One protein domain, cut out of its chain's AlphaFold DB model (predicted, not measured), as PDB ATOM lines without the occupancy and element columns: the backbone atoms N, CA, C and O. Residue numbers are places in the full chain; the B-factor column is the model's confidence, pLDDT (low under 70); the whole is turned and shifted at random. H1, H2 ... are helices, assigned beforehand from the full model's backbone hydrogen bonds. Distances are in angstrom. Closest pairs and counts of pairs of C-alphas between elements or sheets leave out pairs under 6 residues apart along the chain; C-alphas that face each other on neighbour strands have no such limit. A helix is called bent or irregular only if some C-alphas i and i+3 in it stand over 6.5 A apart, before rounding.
ATOM      1  N   LYS A   2     -33.243  37.270 -13.326       39.88
ATOM      2  CA  LYS A   2     -33.789  37.557 -11.976       39.88
ATOM      3  C   LYS A   2     -33.180  36.701 -10.851       39.88
ATOM      4  O   LYS A   2     -33.092  37.158  -9.722       39.88
ATOM      5  N   ILE A   3     -32.698  35.499 -11.177       54.50
ATOM      6  CA  ILE A   3     -32.062  34.580 -10.214       54.50
ATOM      7  C   ILE A   3     -30.718  35.132  -9.723       54.50
ATOM      8  O   ILE A   3     -30.465  35.108  -8.528       54.50
ATOM      9  N   LEU A   4     -29.921  35.737 -10.612       51.62
ATOM     10  CA  LEU A   4     -28.630  36.342 -10.258       51.62
ATOM     11  C   LEU A   4     -28.765  37.477  -9.235       51.62
ATOM     12  O   LEU A   4     -27.944  37.578  -8.335       51.62
ATOM     13  N   LEU A   5     -29.820  38.291  -9.332       50.12
ATOM     14  CA  LEU A   5     -30.111  39.355  -8.364       50.12
ATOM     15  C   LEU A   5     -30.484  38.795  -6.985       50.12
ATOM     16  O   LEU A   5     -30.086  39.362  -5.973       50.12
ATOM     17  N   PHE A   6     -31.189  37.661  -6.940       47.69
ATOM     18  CA  PHE A   6     -31.528  36.984  -5.686       47.69
ATOM     19  C   PHE A   6     -30.284  36.358  -5.035       47.69
ATOM     20  O   PHE A   6     -30.084  36.494  -3.832       47.69
ATOM     21  N   SER A   7     -29.389  35.766  -5.837       54.81
ATOM     22  CA  SER A   7     -28.078  35.275  -5.385       54.81
ATOM     23  C   SER A   7     -27.198  36.407  -4.846       54.81
ATOM     24  O   SER A   7     -26.565  36.251  -3.807       54.81
ATOM     25  N   PHE A   8     -27.191  37.559  -5.523       54.94
ATOM     26  CA  PHE A   8     -26.394  38.721  -5.128       54.94
ATOM     27  C   PHE A   8     -26.913  39.363  -3.834       54.94
ATOM     28  O   PHE A   8     -26.118  39.744  -2.980       54.94
ATOM     29  N   LEU A   9     -28.236  39.437  -3.642       46.97
ATOM     30  CA  LEU A   9     -28.855  39.974  -2.423       46.97
ATOM     31  C   LEU A   9     -28.662  39.059  -1.207       46.97
ATOM     32  O   LEU A   9     -28.363  39.558  -0.123       46.97
ATOM     33  N   ILE A  10     -28.740  37.734  -1.379       51.66
ATOM     34  CA  ILE A  10     -28.417  36.778  -0.303       51.66
ATOM     35  C   ILE A  10     -26.926  36.864   0.057       51.66
ATOM     36  O   ILE A  10     -26.588  36.906   1.240       51.66
ATOM     37  N   ALA A  11     -26.044  36.968  -0.943       52.81
ATOM     38  CA  ALA A  11     -24.602  37.087  -0.728       52.81
ATOM     39  C   ALA A  11     -24.196  38.397  -0.026       52.81
ATOM     40  O   ALA A  11     -23.241  38.401   0.744       52.81
ATOM     41  N   THR A  12     -24.916  39.501  -0.256       52.31
ATOM     42  CA  THR A  12     -24.524  40.835   0.240       52.31
ATOM     43  C   THR A  12     -25.198  41.263   1.539       52.31
ATOM     44  O   THR A  12     -24.630  42.087   2.248       52.31
ATOM     45  N   THR A  13     -26.370  40.722   1.891       50.66
ATOM     46  CA  THR A  13     -27.116  41.196   3.076       50.66
ATOM     47  C   THR A  13     -27.223  40.183   4.214       50.66
ATOM     48  O   THR A  13     -27.357  40.598   5.362       50.66
ATOM     49  N   VAL A  14     -27.111  38.875   3.948       45.62
ATOM     50  CA  VAL A  14     -27.318  37.837   4.981       45.62
ATOM     51  C   VAL A  14     -26.003  37.299   5.559       45.62
ATOM     52  O   VAL A  14     -25.958  36.892   6.717       45.62
ATOM     53  N   ILE A  15     -24.909  37.333   4.794       46.59
ATOM     54  CA  ILE A  15     -23.631  36.726   5.199       46.59
ATOM     55  C   ILE A  15     -22.713  37.639   6.042       46.59
ATOM     56  O   ILE A  15     -22.020  37.092   6.905       46.59
ATOM     57  N   PRO A  16     -22.688  38.988   5.924       42.34
ATOM     58  CA  PRO A  16     -21.599  39.742   6.541       42.34
ATOM     59  C   PRO A  16     -21.728  39.914   8.062       42.34
ATOM     60  O   PRO A  16     -20.813  40.459   8.665       42.34
ATOM     61  N   ASN A  17     -22.814  39.451   8.699       41.41
ATOM     62  CA  ASN A  17     -23.027  39.657  10.139       41.41
ATOM     63  C   ASN A  17     -23.094  38.377  10.994       41.41
ATOM     64  O   ASN A  17     -23.320  38.479  12.197       41.41
ATOM     65  N   VAL A  18     -22.903  37.182  10.411       47.44
ATOM     66  CA  VAL A  18     -22.910  35.903  11.168       47.44
ATOM     67  C   VAL A  18     -21.795  34.932  10.750       47.44
ATOM     68  O   VAL A  18     -21.453  34.033  11.513       47.44
ATOM     69  N   ALA A  19     -21.154  35.115   9.590       48.47
ATOM     70  CA  ALA A  19     -19.947  34.365   9.250       48.47
ATOM     71  C   ALA A  19     -18.726  35.078   9.845       48.47
ATOM     72  O   ALA A  19     -18.029  35.828   9.165       48.47
ATOM     73  N   SER A  20     -18.483  34.881  11.142       54.78
ATOM     74  CA  SER A  20     -17.173  35.185  11.711       54.78
ATOM     75  C   SER A  20     -16.120  34.430  10.895       54.78
ATOM     76  O   SER A  20     -16.349  33.285  10.512       54.78
ATOM     77  N   VAL A  21     -14.980  35.058  10.611       60.38
ATOM     78  CA  VAL A  21     -13.852  34.477   9.851       60.38
ATOM     79  C   VAL A  21     -13.545  33.027  10.287       60.38
ATOM     80  O   VAL A  21     -13.365  32.142   9.454       60.38
ATOM     81  N   SER A  22     -13.697  32.744  11.585       62.62
ATOM     82  CA  SER A  22     -13.582  31.415  12.201       62.62
ATOM     83  C   SER A  22     -14.514  30.320  11.645       62.62
ATOM     84  O   SER A  22     -14.198  29.135  11.726       62.62
ATOM     85  N   PHE A  23     -15.699  30.665  11.134       66.94
ATOM     86  CA  PHE A  23     -16.651  29.705  10.563       66.94
ATOM     87  C   PHE A  23     -16.200  29.226   9.179       66.94
ATOM     88  O   PHE A  23     -16.295  28.035   8.886       66.94
ATOM     89  N   LEU A  24     -15.673  30.133   8.351       67.69
ATOM     90  CA  LEU A  24     -15.134  29.795   7.031       67.69
ATOM     91  C   LEU A  24     -13.837  28.987   7.152       67.69
ATOM     92  O   LEU A  24     -13.724  27.951   6.503       67.69
ATOM     93  N   GLU A  25     -12.931  29.370   8.055       74.00
ATOM     94  CA  GLU A  25     -11.724  28.587   8.378       74.00
ATOM     95  C   GLU A  25     -12.075  27.165   8.850       74.00
ATOM     96  O   GLU A  25     -11.517  26.176   8.373       74.00
ATOM     97  N   SER A  26     -13.067  27.034   9.739       77.19
ATOM     98  CA  SER A  26     -13.548  25.732  10.223       77.19
ATOM     99  C   SER A  26     -14.139  24.868   9.099       77.19
ATOM    100  O   SER A  26     -13.883  23.661   9.031       77.19
ATOM    101  N   LEU A  27     -14.894  25.472   8.175       79.50
ATOM    102  CA  LEU A  27     -15.426  24.776   7.001       79.50
ATOM    103  C   LEU A  27     -14.331  24.378   6.008       79.50
ATOM    104  O   LEU A  27     -14.397  23.269   5.476       79.50
ATOM    105  N   CYS A  28     -13.326  25.229   5.785       82.75
ATOM    106  CA  CYS A  28     -12.163  24.918   4.959       82.75
ATOM    107  C   CYS A  28     -11.393  23.717   5.529       82.75
ATOM    108  O   CYS A  28     -11.197  22.720   4.831       82.75
ATOM    109  N   LEU A  29     -11.061  23.743   6.825       85.38
ATOM    110  CA  LEU A  29     -10.376  22.640   7.502       85.38
ATOM    111  C   LEU A  29     -11.177  21.335   7.403       85.38
ATOM    112  O   LEU A  29     -10.630  20.270   7.094       85.38
ATOM    113  N   LYS A  30     -12.493  21.410   7.627       84.94
ATOM    114  CA  LYS A  30     -13.386  20.254   7.526       84.94
ATOM    115  C   LYS A  30     -13.478  19.731   6.093       84.94
ATOM    116  O   LYS A  30     -13.500  18.514   5.906       84.94
ATOM    117  N   CYS A  31     -13.501  20.615   5.097       84.50
ATOM    118  CA  CYS A  31     -13.465  20.238   3.689       84.50
ATOM    119  C   CYS A  31     -12.164  19.506   3.359       84.50
ATOM    120  O   CYS A  31     -12.229  18.375   2.883       84.50
ATOM    121  N   ASN A  32     -11.008  20.090   3.689       86.44
ATOM    122  CA  ASN A  32      -9.699  19.490   3.420       86.44
ATOM    123  C   ASN A  32      -9.590  18.103   4.051       86.44
ATOM    124  O   ASN A  32      -9.277  17.134   3.368       86.44
ATOM    125  N   THR A  33      -9.976  17.986   5.322       85.75
ATOM    126  CA  THR A  33      -9.996  16.705   6.040       85.75
ATOM    127  C   THR A  33     -10.902  15.681   5.348       85.75
ATOM    128  O   THR A  33     -10.535  14.520   5.178       85.75
ATOM    129  N   THR A  34     -12.087  16.105   4.900       85.00
ATOM    130  CA  THR A  34     -13.044  15.224   4.213       85.00
ATOM    131  C   THR A  34     -12.514  14.778   2.850       85.00
ATOM    132  O   THR A  34     -12.634  13.606   2.495       85.00
ATOM    133  N   VAL A  35     -11.897  15.687   2.093       85.31
ATOM    134  CA  VAL A  35     -11.290  15.392   0.791       85.31
ATOM    135  C   VAL A  35     -10.090  14.467   0.947       85.31
ATOM    136  O   VAL A  35      -9.943  13.552   0.149       85.31
ATOM    137  N   GLU A  36      -9.265  14.624   1.979       85.44
ATOM    138  CA  GLU A  36      -8.159  13.699   2.247       85.44
ATOM    139  C   GLU A  36      -8.630  12.285   2.588       85.44
ATOM    140  O   GLU A  36      -8.012  11.315   2.149       85.44
ATOM    141  N   MET A  37      -9.740  12.154   3.319       81.31
ATOM    142  CA  MET A  37     -10.323  10.850   3.639       81.31
ATOM    143  C   MET A  37     -11.005  10.197   2.428       81.31
ATOM    144  O   MET A  37     -10.882   8.989   2.231       81.31
ATOM    145  N   LEU A  38     -11.739  10.975   1.623       82.00
ATOM    146  CA  LEU A  38     -12.523  10.461   0.493       82.00
ATOM    147  C   LEU A  38     -11.730  10.341  -0.806       82.00
ATOM    148  O   LEU A  38     -12.058   9.493  -1.629       82.00
ATOM    149  N   LEU A  39     -10.721  11.178  -1.015       86.19
ATOM    150  CA  LEU A  39      -9.860  11.228  -2.197       86.19
ATOM    151  C   LEU A  39      -8.399  11.344  -1.734       86.19
ATOM    152  O   LEU A  39      -7.749  12.373  -1.951       86.19
ATOM    153  N   PRO A  40      -7.861  10.297  -1.081       85.50
ATOM    154  CA  PRO A  40      -6.475  10.285  -0.672       85.50
ATOM    155  C   PRO A  40      -5.570  10.386  -1.908       85.50
ATOM    156  O   PRO A  40      -5.944   9.934  -2.999       85.50
ATOM    157  N   PRO A  41      -4.344  10.910  -1.745       84.50
ATOM    158  CA  PRO A  41      -3.387  11.054  -2.843       84.50
ATOM    159  C   PRO A  41      -3.033   9.715  -3.505       84.50
ATOM    160  O   PRO A  41      -2.642   9.683  -4.668       84.50
ATOM    161  N   LYS A  42      -3.177   8.604  -2.772       86.69
ATOM    162  CA  LYS A  42      -3.028   7.242  -3.287       86.69
ATOM    163  C   LYS A  42      -4.312   6.466  -3.047       86.69
ATOM    164  O   LYS A  42      -4.700   6.288  -1.890       86.69
ATOM    165  N   ILE A  43      -4.901   5.954  -4.123       85.38
ATOM    166  CA  ILE A  43      -6.132   5.155  -4.101       85.38
ATOM    167  C   ILE A  43      -6.028   3.925  -3.175       85.38
ATOM    168  O   ILE A  43      -6.983   3.596  -2.474       85.38
ATOM    169  N   ASP A  44      -4.835   3.328  -3.060       86.69
ATOM    170  CA  ASP A  44      -4.555   2.176  -2.184       86.69
ATOM    171  C   ASP A  44      -4.814   2.453  -0.697       86.69
ATOM    172  O   ASP A  44      -5.134   1.542   0.071       86.69
ATOM    173  N   THR A  45      -4.716   3.720  -0.282       86.56
ATOM    174  CA  THR A  45      -5.007   4.139   1.097       86.56
ATOM    175  C   THR A  45      -6.472   3.881   1.431       86.56
ATOM    176  O   THR A  45      -6.781   3.322   2.482       86.56
ATOM    177  N   PHE A  46      -7.374   4.224   0.505       86.56
ATOM    178  CA  PHE A  46      -8.798   3.949   0.662       86.56
ATOM    179  C   PHE A  46      -9.061   2.445   0.667       86.56
ATOM    180  O   PHE A  46      -9.771   1.969   1.545       86.56
ATOM    181  N   TYR A  47      -8.435   1.686  -0.240       86.50
ATOM    182  CA  TYR A  47      -8.611   0.231  -0.297       86.50
ATOM    183  C   TYR A  47      -8.174  -0.479   0.983       86.50
ATOM    184  O   TYR A  47      -8.846  -1.400   1.438       86.50
ATOM    185  N   THR A  48      -7.089  -0.024   1.605       86.88
ATOM    186  CA  THR A  48      -6.620  -0.588   2.877       86.88
ATOM    187  C   THR A  48      -7.627  -0.326   4.000       86.88
ATOM    188  O   THR A  48      -7.969  -1.234   4.760       86.88
ATOM    189  N   LEU A  49      -8.152   0.901   4.087       84.25
ATOM    190  CA  LEU A  49      -9.156   1.279   5.087       84.25
ATOM    191  C   LEU A  49     -10.501   0.575   4.852       84.25
ATOM    192  O   LEU A  49     -11.132   0.102   5.804       84.25
ATOM    193  N   SER A  50     -10.933   0.463   3.594       85.75
ATOM    194  CA  SER A  50     -12.168  -0.227   3.233       85.75
ATOM    195  C   SER A  50     -12.066  -1.726   3.491       85.75
ATOM    196  O   SER A  50     -12.994  -2.290   4.060       85.75
ATOM    197  N   ASP A  51     -10.938  -2.366   3.160       87.12
ATOM    198  CA  ASP A  51     -10.716  -3.795   3.411       87.12
ATOM    199  C   ASP A  51     -10.819  -4.112   4.913       87.12
ATOM    200  O   ASP A  51     -11.491  -5.071   5.293       87.12
ATOM    201  N   LEU A  52     -10.203  -3.297   5.782       86.81
ATOM    202  CA  LEU A  52     -10.293  -3.462   7.240       86.81
ATOM    203  C   LEU A  52     -11.728  -3.288   7.751       86.81
ATOM    204  O   LEU A  52     -12.192  -4.057   8.596       86.81
ATOM    205  N   THR A  53     -12.441  -2.295   7.220       86.38
ATOM    206  CA  THR A  53     -13.823  -2.003   7.616       86.38
ATOM    207  C   THR A  53     -14.774  -3.117   7.182       86.38
ATOM    208  O   THR A  53     -15.590  -3.569   7.983       86.38
ATOM    209  N   ILE A  54     -14.639  -3.607   5.947       86.31
ATOM    210  CA  ILE A  54     -15.454  -4.699   5.405       86.31
ATOM    211  C   ILE A  54     -15.166  -5.995   6.157       86.31
ATOM    212  O   ILE A  54     -16.109  -6.685   6.528       86.31
ATOM    213  N   LYS A  55     -13.898  -6.308   6.451       85.69
ATOM    214  CA  LYS A  55     -13.550  -7.484   7.264       85.69
ATOM    215  C   LYS A  55     -14.215  -7.428   8.636       85.69
ATOM    216  O   LYS A  55     -14.891  -8.378   9.007       85.69
ATOM    217  N   ASN A  56     -14.115  -6.295   9.333       87.00
ATOM    218  CA  ASN A  56     -14.750  -6.106  10.642       87.00
ATOM    219  C   ASN A  56     -16.290  -6.184  10.572       87.00
ATOM    220  O   ASN A  56     -16.949  -6.691  11.481       87.00
ATOM    221  N   LEU A  57     -16.889  -5.688   9.487       86.44
ATOM    222  CA  LEU A  57     -18.325  -5.811   9.248       86.44
ATOM    223  C   LEU A  57     -18.722  -7.278   9.027       86.44
ATOM    224  O   LEU A  57     -19.654  -7.764   9.663       86.44
ATOM    225  N   CYS A  58     -17.994  -7.999   8.178       85.12
ATOM    226  CA  CYS A  58     -18.271  -9.394   7.855       85.12
ATOM    227  C   CYS A  58     -18.082 -10.330   9.053       85.12
ATOM    228  O   CYS A  58     -18.949 -11.170   9.280       85.12
ATOM    229  N   THR A  59     -17.059 -10.111   9.886       85.06
ATOM    230  CA  THR A  59     -16.870 -10.849  11.151       85.06
ATOM    231  C   THR A  59     -18.033 -10.649  12.128       85.06
ATOM    232  O   THR A  59     -18.334 -11.522  12.933       85.06
ATOM    233  N   LYS A  60     -18.718  -9.497  12.078       84.19
ATOM    234  CA  LYS A  60     -19.892  -9.221  12.927       84.19
ATOM    235  C   LYS A  60     -21.189  -9.800  12.366       84.19
ATOM    236  O   LYS A  60     -22.116 -10.045  13.132       84.19
ATOM    237  N   LEU A  61     -21.276  -9.959  11.046       78.06
ATOM    238  CA  LEU A  61     -22.494 -10.377  10.348       78.06
ATOM    239  C   LEU A  61     -22.554 -11.883  10.065       78.06
ATOM    240  O   LEU A  61     -23.652 -12.411   9.918       78.06
ATOM    241  N   SER A  62     -21.417 -12.573   9.961       65.94
ATOM    242  CA  SER A  62     -21.355 -14.007   9.646       65.94
ATOM    243  C   SER A  62     -20.750 -14.814  10.796       65.94
ATOM    244  O   SER A  62     -19.540 -15.009  10.822       65.94
ATOM    245  N   PRO A  63     -21.574 -15.336  11.724       63.38
ATOM    246  CA  PRO A  63     -21.113 -16.256  12.768       63.38
ATOM    247  C   PRO A  63     -20.733 -17.653  12.237       63.38
ATOM    248  O   PRO A  63     -20.169 -18.454  12.977       63.38
ATOM    249  N   GLU A  64     -21.012 -17.955  10.965       62.09
ATOM    250  CA  GLU A  64     -20.763 -19.255  10.335       62.09
ATOM    251  C   GLU A  64     -19.940 -19.079   9.051       62.09
ATOM    252  O   GLU A  64     -20.529 -18.846   8.008       62.09
ATOM    253  N   ASN A  65     -18.600 -19.152   9.111       63.31
ATOM    254  CA  ASN A  65     -17.648 -19.421   8.001       63.31
ATOM    255  C   ASN A  65     -17.877 -18.777   6.603       63.31
ATOM    256  O   ASN A  65     -17.279 -19.202   5.617       63.31
ATOM    257  N   LEU A  66     -18.699 -17.735   6.492       68.69
ATOM    258  CA  LEU A  66     -19.048 -17.029   5.254       68.69
ATOM    259  C   LEU A  66     -18.297 -15.697   5.128       68.69
ATOM    260  O   LEU A  66     -18.653 -14.865   4.293       68.69
ATOM    261  N   GLU A  67     -17.262 -15.484   5.944       74.88
ATOM    262  CA  GLU A  67     -16.472 -14.249   5.962       74.88
ATOM    263  C   GLU A  67     -15.902 -13.912   4.580       74.88
ATOM    264  O   GLU A  67     -16.031 -12.771   4.137       74.88
ATOM    265  N   ASP A  68     -15.372 -14.903   3.858       78.44
ATOM    266  CA  ASP A  68     -14.813 -14.719   2.513       78.44
ATOM    267  C   ASP A  68     -15.886 -14.343   1.480       78.44
ATOM    268  O   ASP A  68     -15.697 -13.442   0.653       78.44
ATOM    269  N   THR A  69     -17.053 -14.986   1.554       83.69
ATOM    270  CA  THR A  69     -18.189 -14.682   0.677       83.69
ATOM    271  C   THR A  69     -18.708 -13.275   0.955       83.69
ATOM    272  O   THR A  69     -18.834 -12.481   0.026       83.69
ATOM    273  N   CYS A  70     -18.931 -12.927   2.224       85.50
ATOM    274  CA  CYS A  70     -19.330 -11.582   2.633       85.50
ATOM    275  C   CYS A  70     -18.317 -10.540   2.144       85.50
ATOM    276  O   CYS A  70     -18.689  -9.560   1.495       85.50
ATOM    277  N   TYR A  71     -17.028 -10.785   2.374       86.44
ATOM    278  CA  TYR A  71     -15.965  -9.881   1.969       86.44
ATOM    279  C   TYR A  71     -15.971  -9.632   0.459       86.44
ATOM    280  O   TYR A  71     -15.927  -8.480   0.034       86.44
ATOM    281  N   SER A  72     -16.068 -10.684  -0.358       84.75
ATOM    282  CA  SER A  72     -16.082 -10.544  -1.819       84.75
ATOM    283  C   SER A  72     -17.302  -9.763  -2.329       84.75
ATOM    284  O   SER A  72     -17.149  -8.883  -3.179       84.75
ATOM    285  N   VAL A  73     -18.486 -10.017  -1.759       87.56
ATOM    286  CA  VAL A  73     -19.745  -9.355  -2.131       87.56
ATOM    287  C   VAL A  73     -19.696  -7.854  -1.861       87.56
ATOM    288  O   VAL A  73     -20.220  -7.081  -2.657       87.56
ATOM    289  N   PHE A  74     -19.047  -7.419  -0.780       86.25
ATOM    290  CA  PHE A  74     -18.916  -5.994  -0.473       86.25
ATOM    291  C   PHE A  74     -17.715  -5.341  -1.161       86.25
ATOM    292  O   PHE A  74     -17.836  -4.241  -1.699       86.25
ATOM    293  N   ASN A  75     -16.554  -5.998  -1.168       86.19
ATOM    294  CA  ASN A  75     -15.306  -5.369  -1.593       86.19
ATOM    295  C   ASN A  75     -15.236  -5.145  -3.106       86.19
ATOM    296  O   ASN A  75     -14.833  -4.075  -3.558       86.19
ATOM    297  N   VAL A  76     -15.659  -6.126  -3.909       85.00
ATOM    298  CA  VAL A  76     -15.584  -6.035  -5.376       85.00
ATOM    299  C   VAL A  76     -16.391  -4.847  -5.929       85.00
ATOM    300  O   VAL A  76     -15.795  -4.006  -6.612       85.00
ATOM    301  N   PRO A  77     -17.701  -4.697  -5.642       87.56
ATOM    302  CA  PRO A  77     -18.464  -3.561  -6.157       87.56
ATOM    303  C   PRO A  77     -17.986  -2.226  -5.578       87.56
ATOM    304  O   PRO A  77     -17.935  -1.239  -6.314       87.56
ATOM    305  N   LEU A  78     -17.578  -2.189  -4.304       88.69
ATOM    306  CA  LEU A  78     -17.066  -0.973  -3.672       88.69
ATOM    307  C   LEU A  78     -15.783  -0.481  -4.352       88.69
ATOM    308  O   LEU A  78     -15.667   0.706  -4.654       88.69
ATOM    309  N   ARG A  79     -14.850  -1.386  -4.675       87.94
ATOM    310  CA  ARG A  79     -13.627  -1.041  -5.412       87.94
ATOM    311  C   ARG A  79     -13.925  -0.488  -6.797       87.94
ATOM    312  O   ARG A  79     -13.305   0.499  -7.183       87.94
ATOM    313  N   ILE A  80     -14.870  -1.085  -7.527       87.81
ATOM    314  CA  ILE A  80     -15.253  -0.624  -8.869       87.81
ATOM    315  C   ILE A  80     -15.858   0.780  -8.797       87.81
ATOM    316  O   ILE A  80     -15.399   1.681  -9.497       87.81
ATOM    317  N   GLN A  81     -16.851   0.988  -7.928       86.50
ATOM    318  CA  GLN A  81     -17.508   2.287  -7.768       86.50
ATOM    319  C   GLN A  81     -16.520   3.366  -7.327       86.50
ATOM    320  O   GLN A  81     -16.501   4.463  -7.883       86.50
ATOM    321  N   TYR A  82     -15.660   3.040  -6.362       89.19
ATOM    322  CA  TYR A  82     -14.675   3.984  -5.868       89.19
ATOM    323  C   TYR A  82     -13.617   4.321  -6.918       89.19
ATOM    324  O   TYR A  82     -13.264   5.485  -7.058       89.19
ATOM    325  N   ASN A  83     -13.156   3.348  -7.709       89.19
ATOM    326  CA  ASN A  83     -12.188   3.607  -8.773       89.19
ATOM    327  C   ASN A  83     -12.741   4.578  -9.826       89.19
ATOM    328  O   ASN A  83     -12.032   5.474 -10.280       89.19
ATOM    329  N   ILE A  84     -14.026   4.449 -10.165       88.44
ATOM    330  CA  ILE A  84     -14.720   5.388 -11.051       88.44
ATOM    331  C   ILE A  84     -14.694   6.794 -10.437       88.44
ATOM    332  O   ILE A  84     -14.165   7.721 -11.046       88.44
ATOM    333  N   ILE A  85     -15.205   6.949  -9.211       88.50
ATOM    334  CA  ILE A  85     -15.272   8.247  -8.517       88.50
ATOM    335  C   ILE A  85     -13.879   8.874  -8.386       88.50
ATOM    336  O   ILE A  85     -13.695  10.050  -8.696       88.50
ATOM    337  N   TRP A  86     -12.891   8.088  -7.965       89.81
ATOM    338  CA  TRP A  86     -11.522   8.542  -7.757       89.81
ATOM    339  C   TRP A  86     -10.867   8.972  -9.071       89.81
ATOM    340  O   TRP A  86     -10.242  10.027  -9.123       89.81
ATOM    341  N   THR A  87     -11.064   8.227 -10.160       88.19
ATOM    342  CA  THR A  87     -10.541   8.598 -11.485       88.19
ATOM    343  C   THR A  87     -11.120   9.929 -11.969       88.19
ATOM    344  O   THR A  87     -10.392  10.749 -12.522       88.19
ATOM    345  N   PHE A  88     -12.412  10.177 -11.732       87.62
ATOM    346  CA  PHE A  88     -13.055  11.425 -12.148       87.62
ATOM    347  C   PHE A  88     -12.703  12.622 -11.260       87.62
ATOM    348  O   PHE A  88     -12.545  13.726 -11.775       87.62
ATOM    349  N   LEU A  89     -12.601  12.432  -9.941       86.94
ATOM    350  CA  LEU A  89     -12.482  13.536  -8.984       86.94
ATOM    351  C   LEU A  89     -11.053  13.810  -8.508       86.94
ATOM    352  O   LEU A  89     -10.762  14.945  -8.132       86.94
ATOM    353  N   SER A  90     -10.149  12.824  -8.535       86.75
ATOM    354  CA  SER A  90      -8.765  13.010  -8.067       86.75
ATOM    355  C   SER A  90      -8.000  14.139  -8.772       86.75
ATOM    356  O   SER A  90      -7.290  14.856  -8.063       86.75
ATOM    357  N   PRO A  91      -8.170  14.413 -10.087       87.19
ATOM    358  CA  PRO A  91      -7.468  15.524 -10.735       87.19
ATOM    359  C   PRO A  91      -7.935  16.900 -10.244       87.19
ATOM    360  O   PRO A  91      -7.206  17.878 -10.355       87.19
ATOM    361  N   PHE A  92      -9.150  16.980  -9.697       86.56
ATOM    362  CA  PHE A  92      -9.761  18.222  -9.223       86.56
ATOM    363  C   PHE A  92      -9.668  18.375  -7.702       86.56
ATOM    364  O   PHE A  92     -10.280  19.286  -7.151       86.56
ATOM    365  N   ARG A  93      -8.917  17.508  -7.009       81.19
ATOM    366  CA  ARG A  93      -8.856  17.437  -5.540       81.19
ATOM    367  C   ARG A  93      -8.609  18.796  -4.876       81.19
ATOM    368  O   ARG A  93      -9.298  19.139  -3.922       81.19
ATOM    369  N   GLU A  94      -7.675  19.577  -5.407       79.50
ATOM    370  CA  GLU A  94      -7.308  20.901  -4.879       79.50
ATOM    371  C   GLU A  94      -8.394  21.963  -5.127       79.50
ATOM    372  O   GLU A  94      -8.524  22.924  -4.374       79.50
ATOM    373  N   LEU A  95      -9.234  21.762  -6.145       83.50
ATOM    374  CA  LEU A  95     -10.308  22.685  -6.513       83.50
ATOM    375  C   LEU A  95     -11.582  22.470  -5.688       83.50
ATOM    376  O   LEU A  95     -12.417  23.367  -5.626       83.50
ATOM    377  N   ILE A  96     -11.740  21.310  -5.039       82.06
ATOM    378  CA  ILE A  96     -12.950  20.972  -4.270       82.06
ATOM    379  C   ILE A  96     -13.128  21.922  -3.081       82.06
ATOM    380  O   ILE A  96     -14.231  22.413  -2.848       82.06
ATOM    381  N   CYS A  97     -12.049  22.197  -2.345       83.38
ATOM    382  CA  CYS A  97     -12.098  23.055  -1.159       83.38
ATOM    383  C   CYS A  97     -11.729  24.510  -1.445       83.38
ATOM    384  O   CYS A  97     -11.983  25.368  -0.601       83.38
ATOM    385  N   MET A  98     -11.221  24.815  -2.646       82.69
ATOM    386  CA  MET A  98     -10.827  26.169  -3.038       82.69
ATOM    387  C   MET A  98     -11.917  27.220  -2.755       82.69
ATOM    388  O   MET A  98     -11.569  28.224  -2.150       82.69
ATOM    389  N   PRO A  99     -13.220  27.012  -3.057       75.88
ATOM    390  CA  PRO A  99     -14.264  28.002  -2.765       75.88
ATOM    391  C   PRO A  99     -14.478  28.300  -1.276       75.88
ATOM    392  O   PRO A  99     -14.982  29.365  -0.929       75.88
ATOM    393  N   LEU A 100     -14.128  27.354  -0.403       74.06
ATOM    394  CA  LEU A 100     -14.270  27.476   1.049       74.06
ATOM    395  C   LEU A 100     -13.004  28.044   1.701       74.06
ATOM    396  O   LEU A 100     -13.093  28.633   2.772       74.06
ATOM    397  N   CYS A 101     -11.856  27.893   1.040       74.94
ATOM    398  CA  CYS A 101     -10.539  28.305   1.519       74.94
ATOM    399  C   CYS A 101     -10.013  29.589   0.840       74.94
ATOM    400  O   CYS A 101      -8.830  29.875   0.930       74.94
TER     401      CYS A 101
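AT A GLANCE: This is residues 2 to 101 of the 104 residues of an uncharacterized protein of Caenorhabditis nigoni (UniProt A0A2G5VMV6). A long kinked helix, H4, forms a helical hairpin with H3, while H2 continues the length beyond H3 and meets the last residues of H4, after the kink. Residues 2 to 23, which hold H1 and the first residues of H2, stick out free at the far end from the hairpin's turn. The printed part has 100 residues with four named helices, in the order H1, H2, H3, H4, and no named strand; the class is all helix. The whole is extended, with a radius of gyration of the C-alphas of 20.2 A, and the C-alphas span 62 by 27 by 27 A.

IN THESE COORDINATES: H4, the longest helix, takes residues 67 to 97, measures 38.2 A from first to last C-alpha, and ends with C-alpha 97 at (-12.098, 23.055, -1.159). It has a kink of 72 degrees near residue 91 and is irregular there: C-alphas 91 and 94 are 8.0 A apart. H3 takes residues 43 to 61 and measures 26.8 A, with C-alpha 43 at (-6.132, 5.155, -4.101). H2 takes residues 21 to 38 and measures 25.8 A. H1 takes residues 2 to 13 and begins with C-alpha 2 at (-33.789, 37.557, -11.976).

HOW THE PARTS SIT: H4 touches H3, with the C-alphas of Cys 58 and Glu 67 the closest at 5.5 A. The two form a hairpin, running opposite ways at a shallow tilt of 34 degrees, only just short of steep. H4 also touches H2, H4 with residues 93 to 97 alone and H2 with residues 28 to 35 alone; the closest C-alphas are those of Cys 31 and Cys 97, 5.8 A apart. H2 and H4 run opposite ways at a steep tilt of 44 degrees. H2 and H3 are close but not clearly touching: their closest C-alphas, those of Leu 38 and Phe 46, are 7.5 A apart, and their lines are about perpendicular at 77 degrees. H1 is apart from H2, H3 and H4. In H1, H2 and H3 every O i to N i+4 pair is within hydrogen-bond range; in H4, 21 of 27 are.

THE WHOLE: The two C-alphas farthest apart are those of Lys 2 and Asn 65, at 62.5 A. Without the free stretch, the remaining 78 residues span 49 by 25 by 14 A. The links from H2 to H3 and from H3 to H4 are tight, the link from H1 to H2 is short, and the printed part has no cut. The mean pLDDT of the printed part is 76.1; it is under 70 at residues 2 to 24 and 62 to 66, and H1 has a mean of 51.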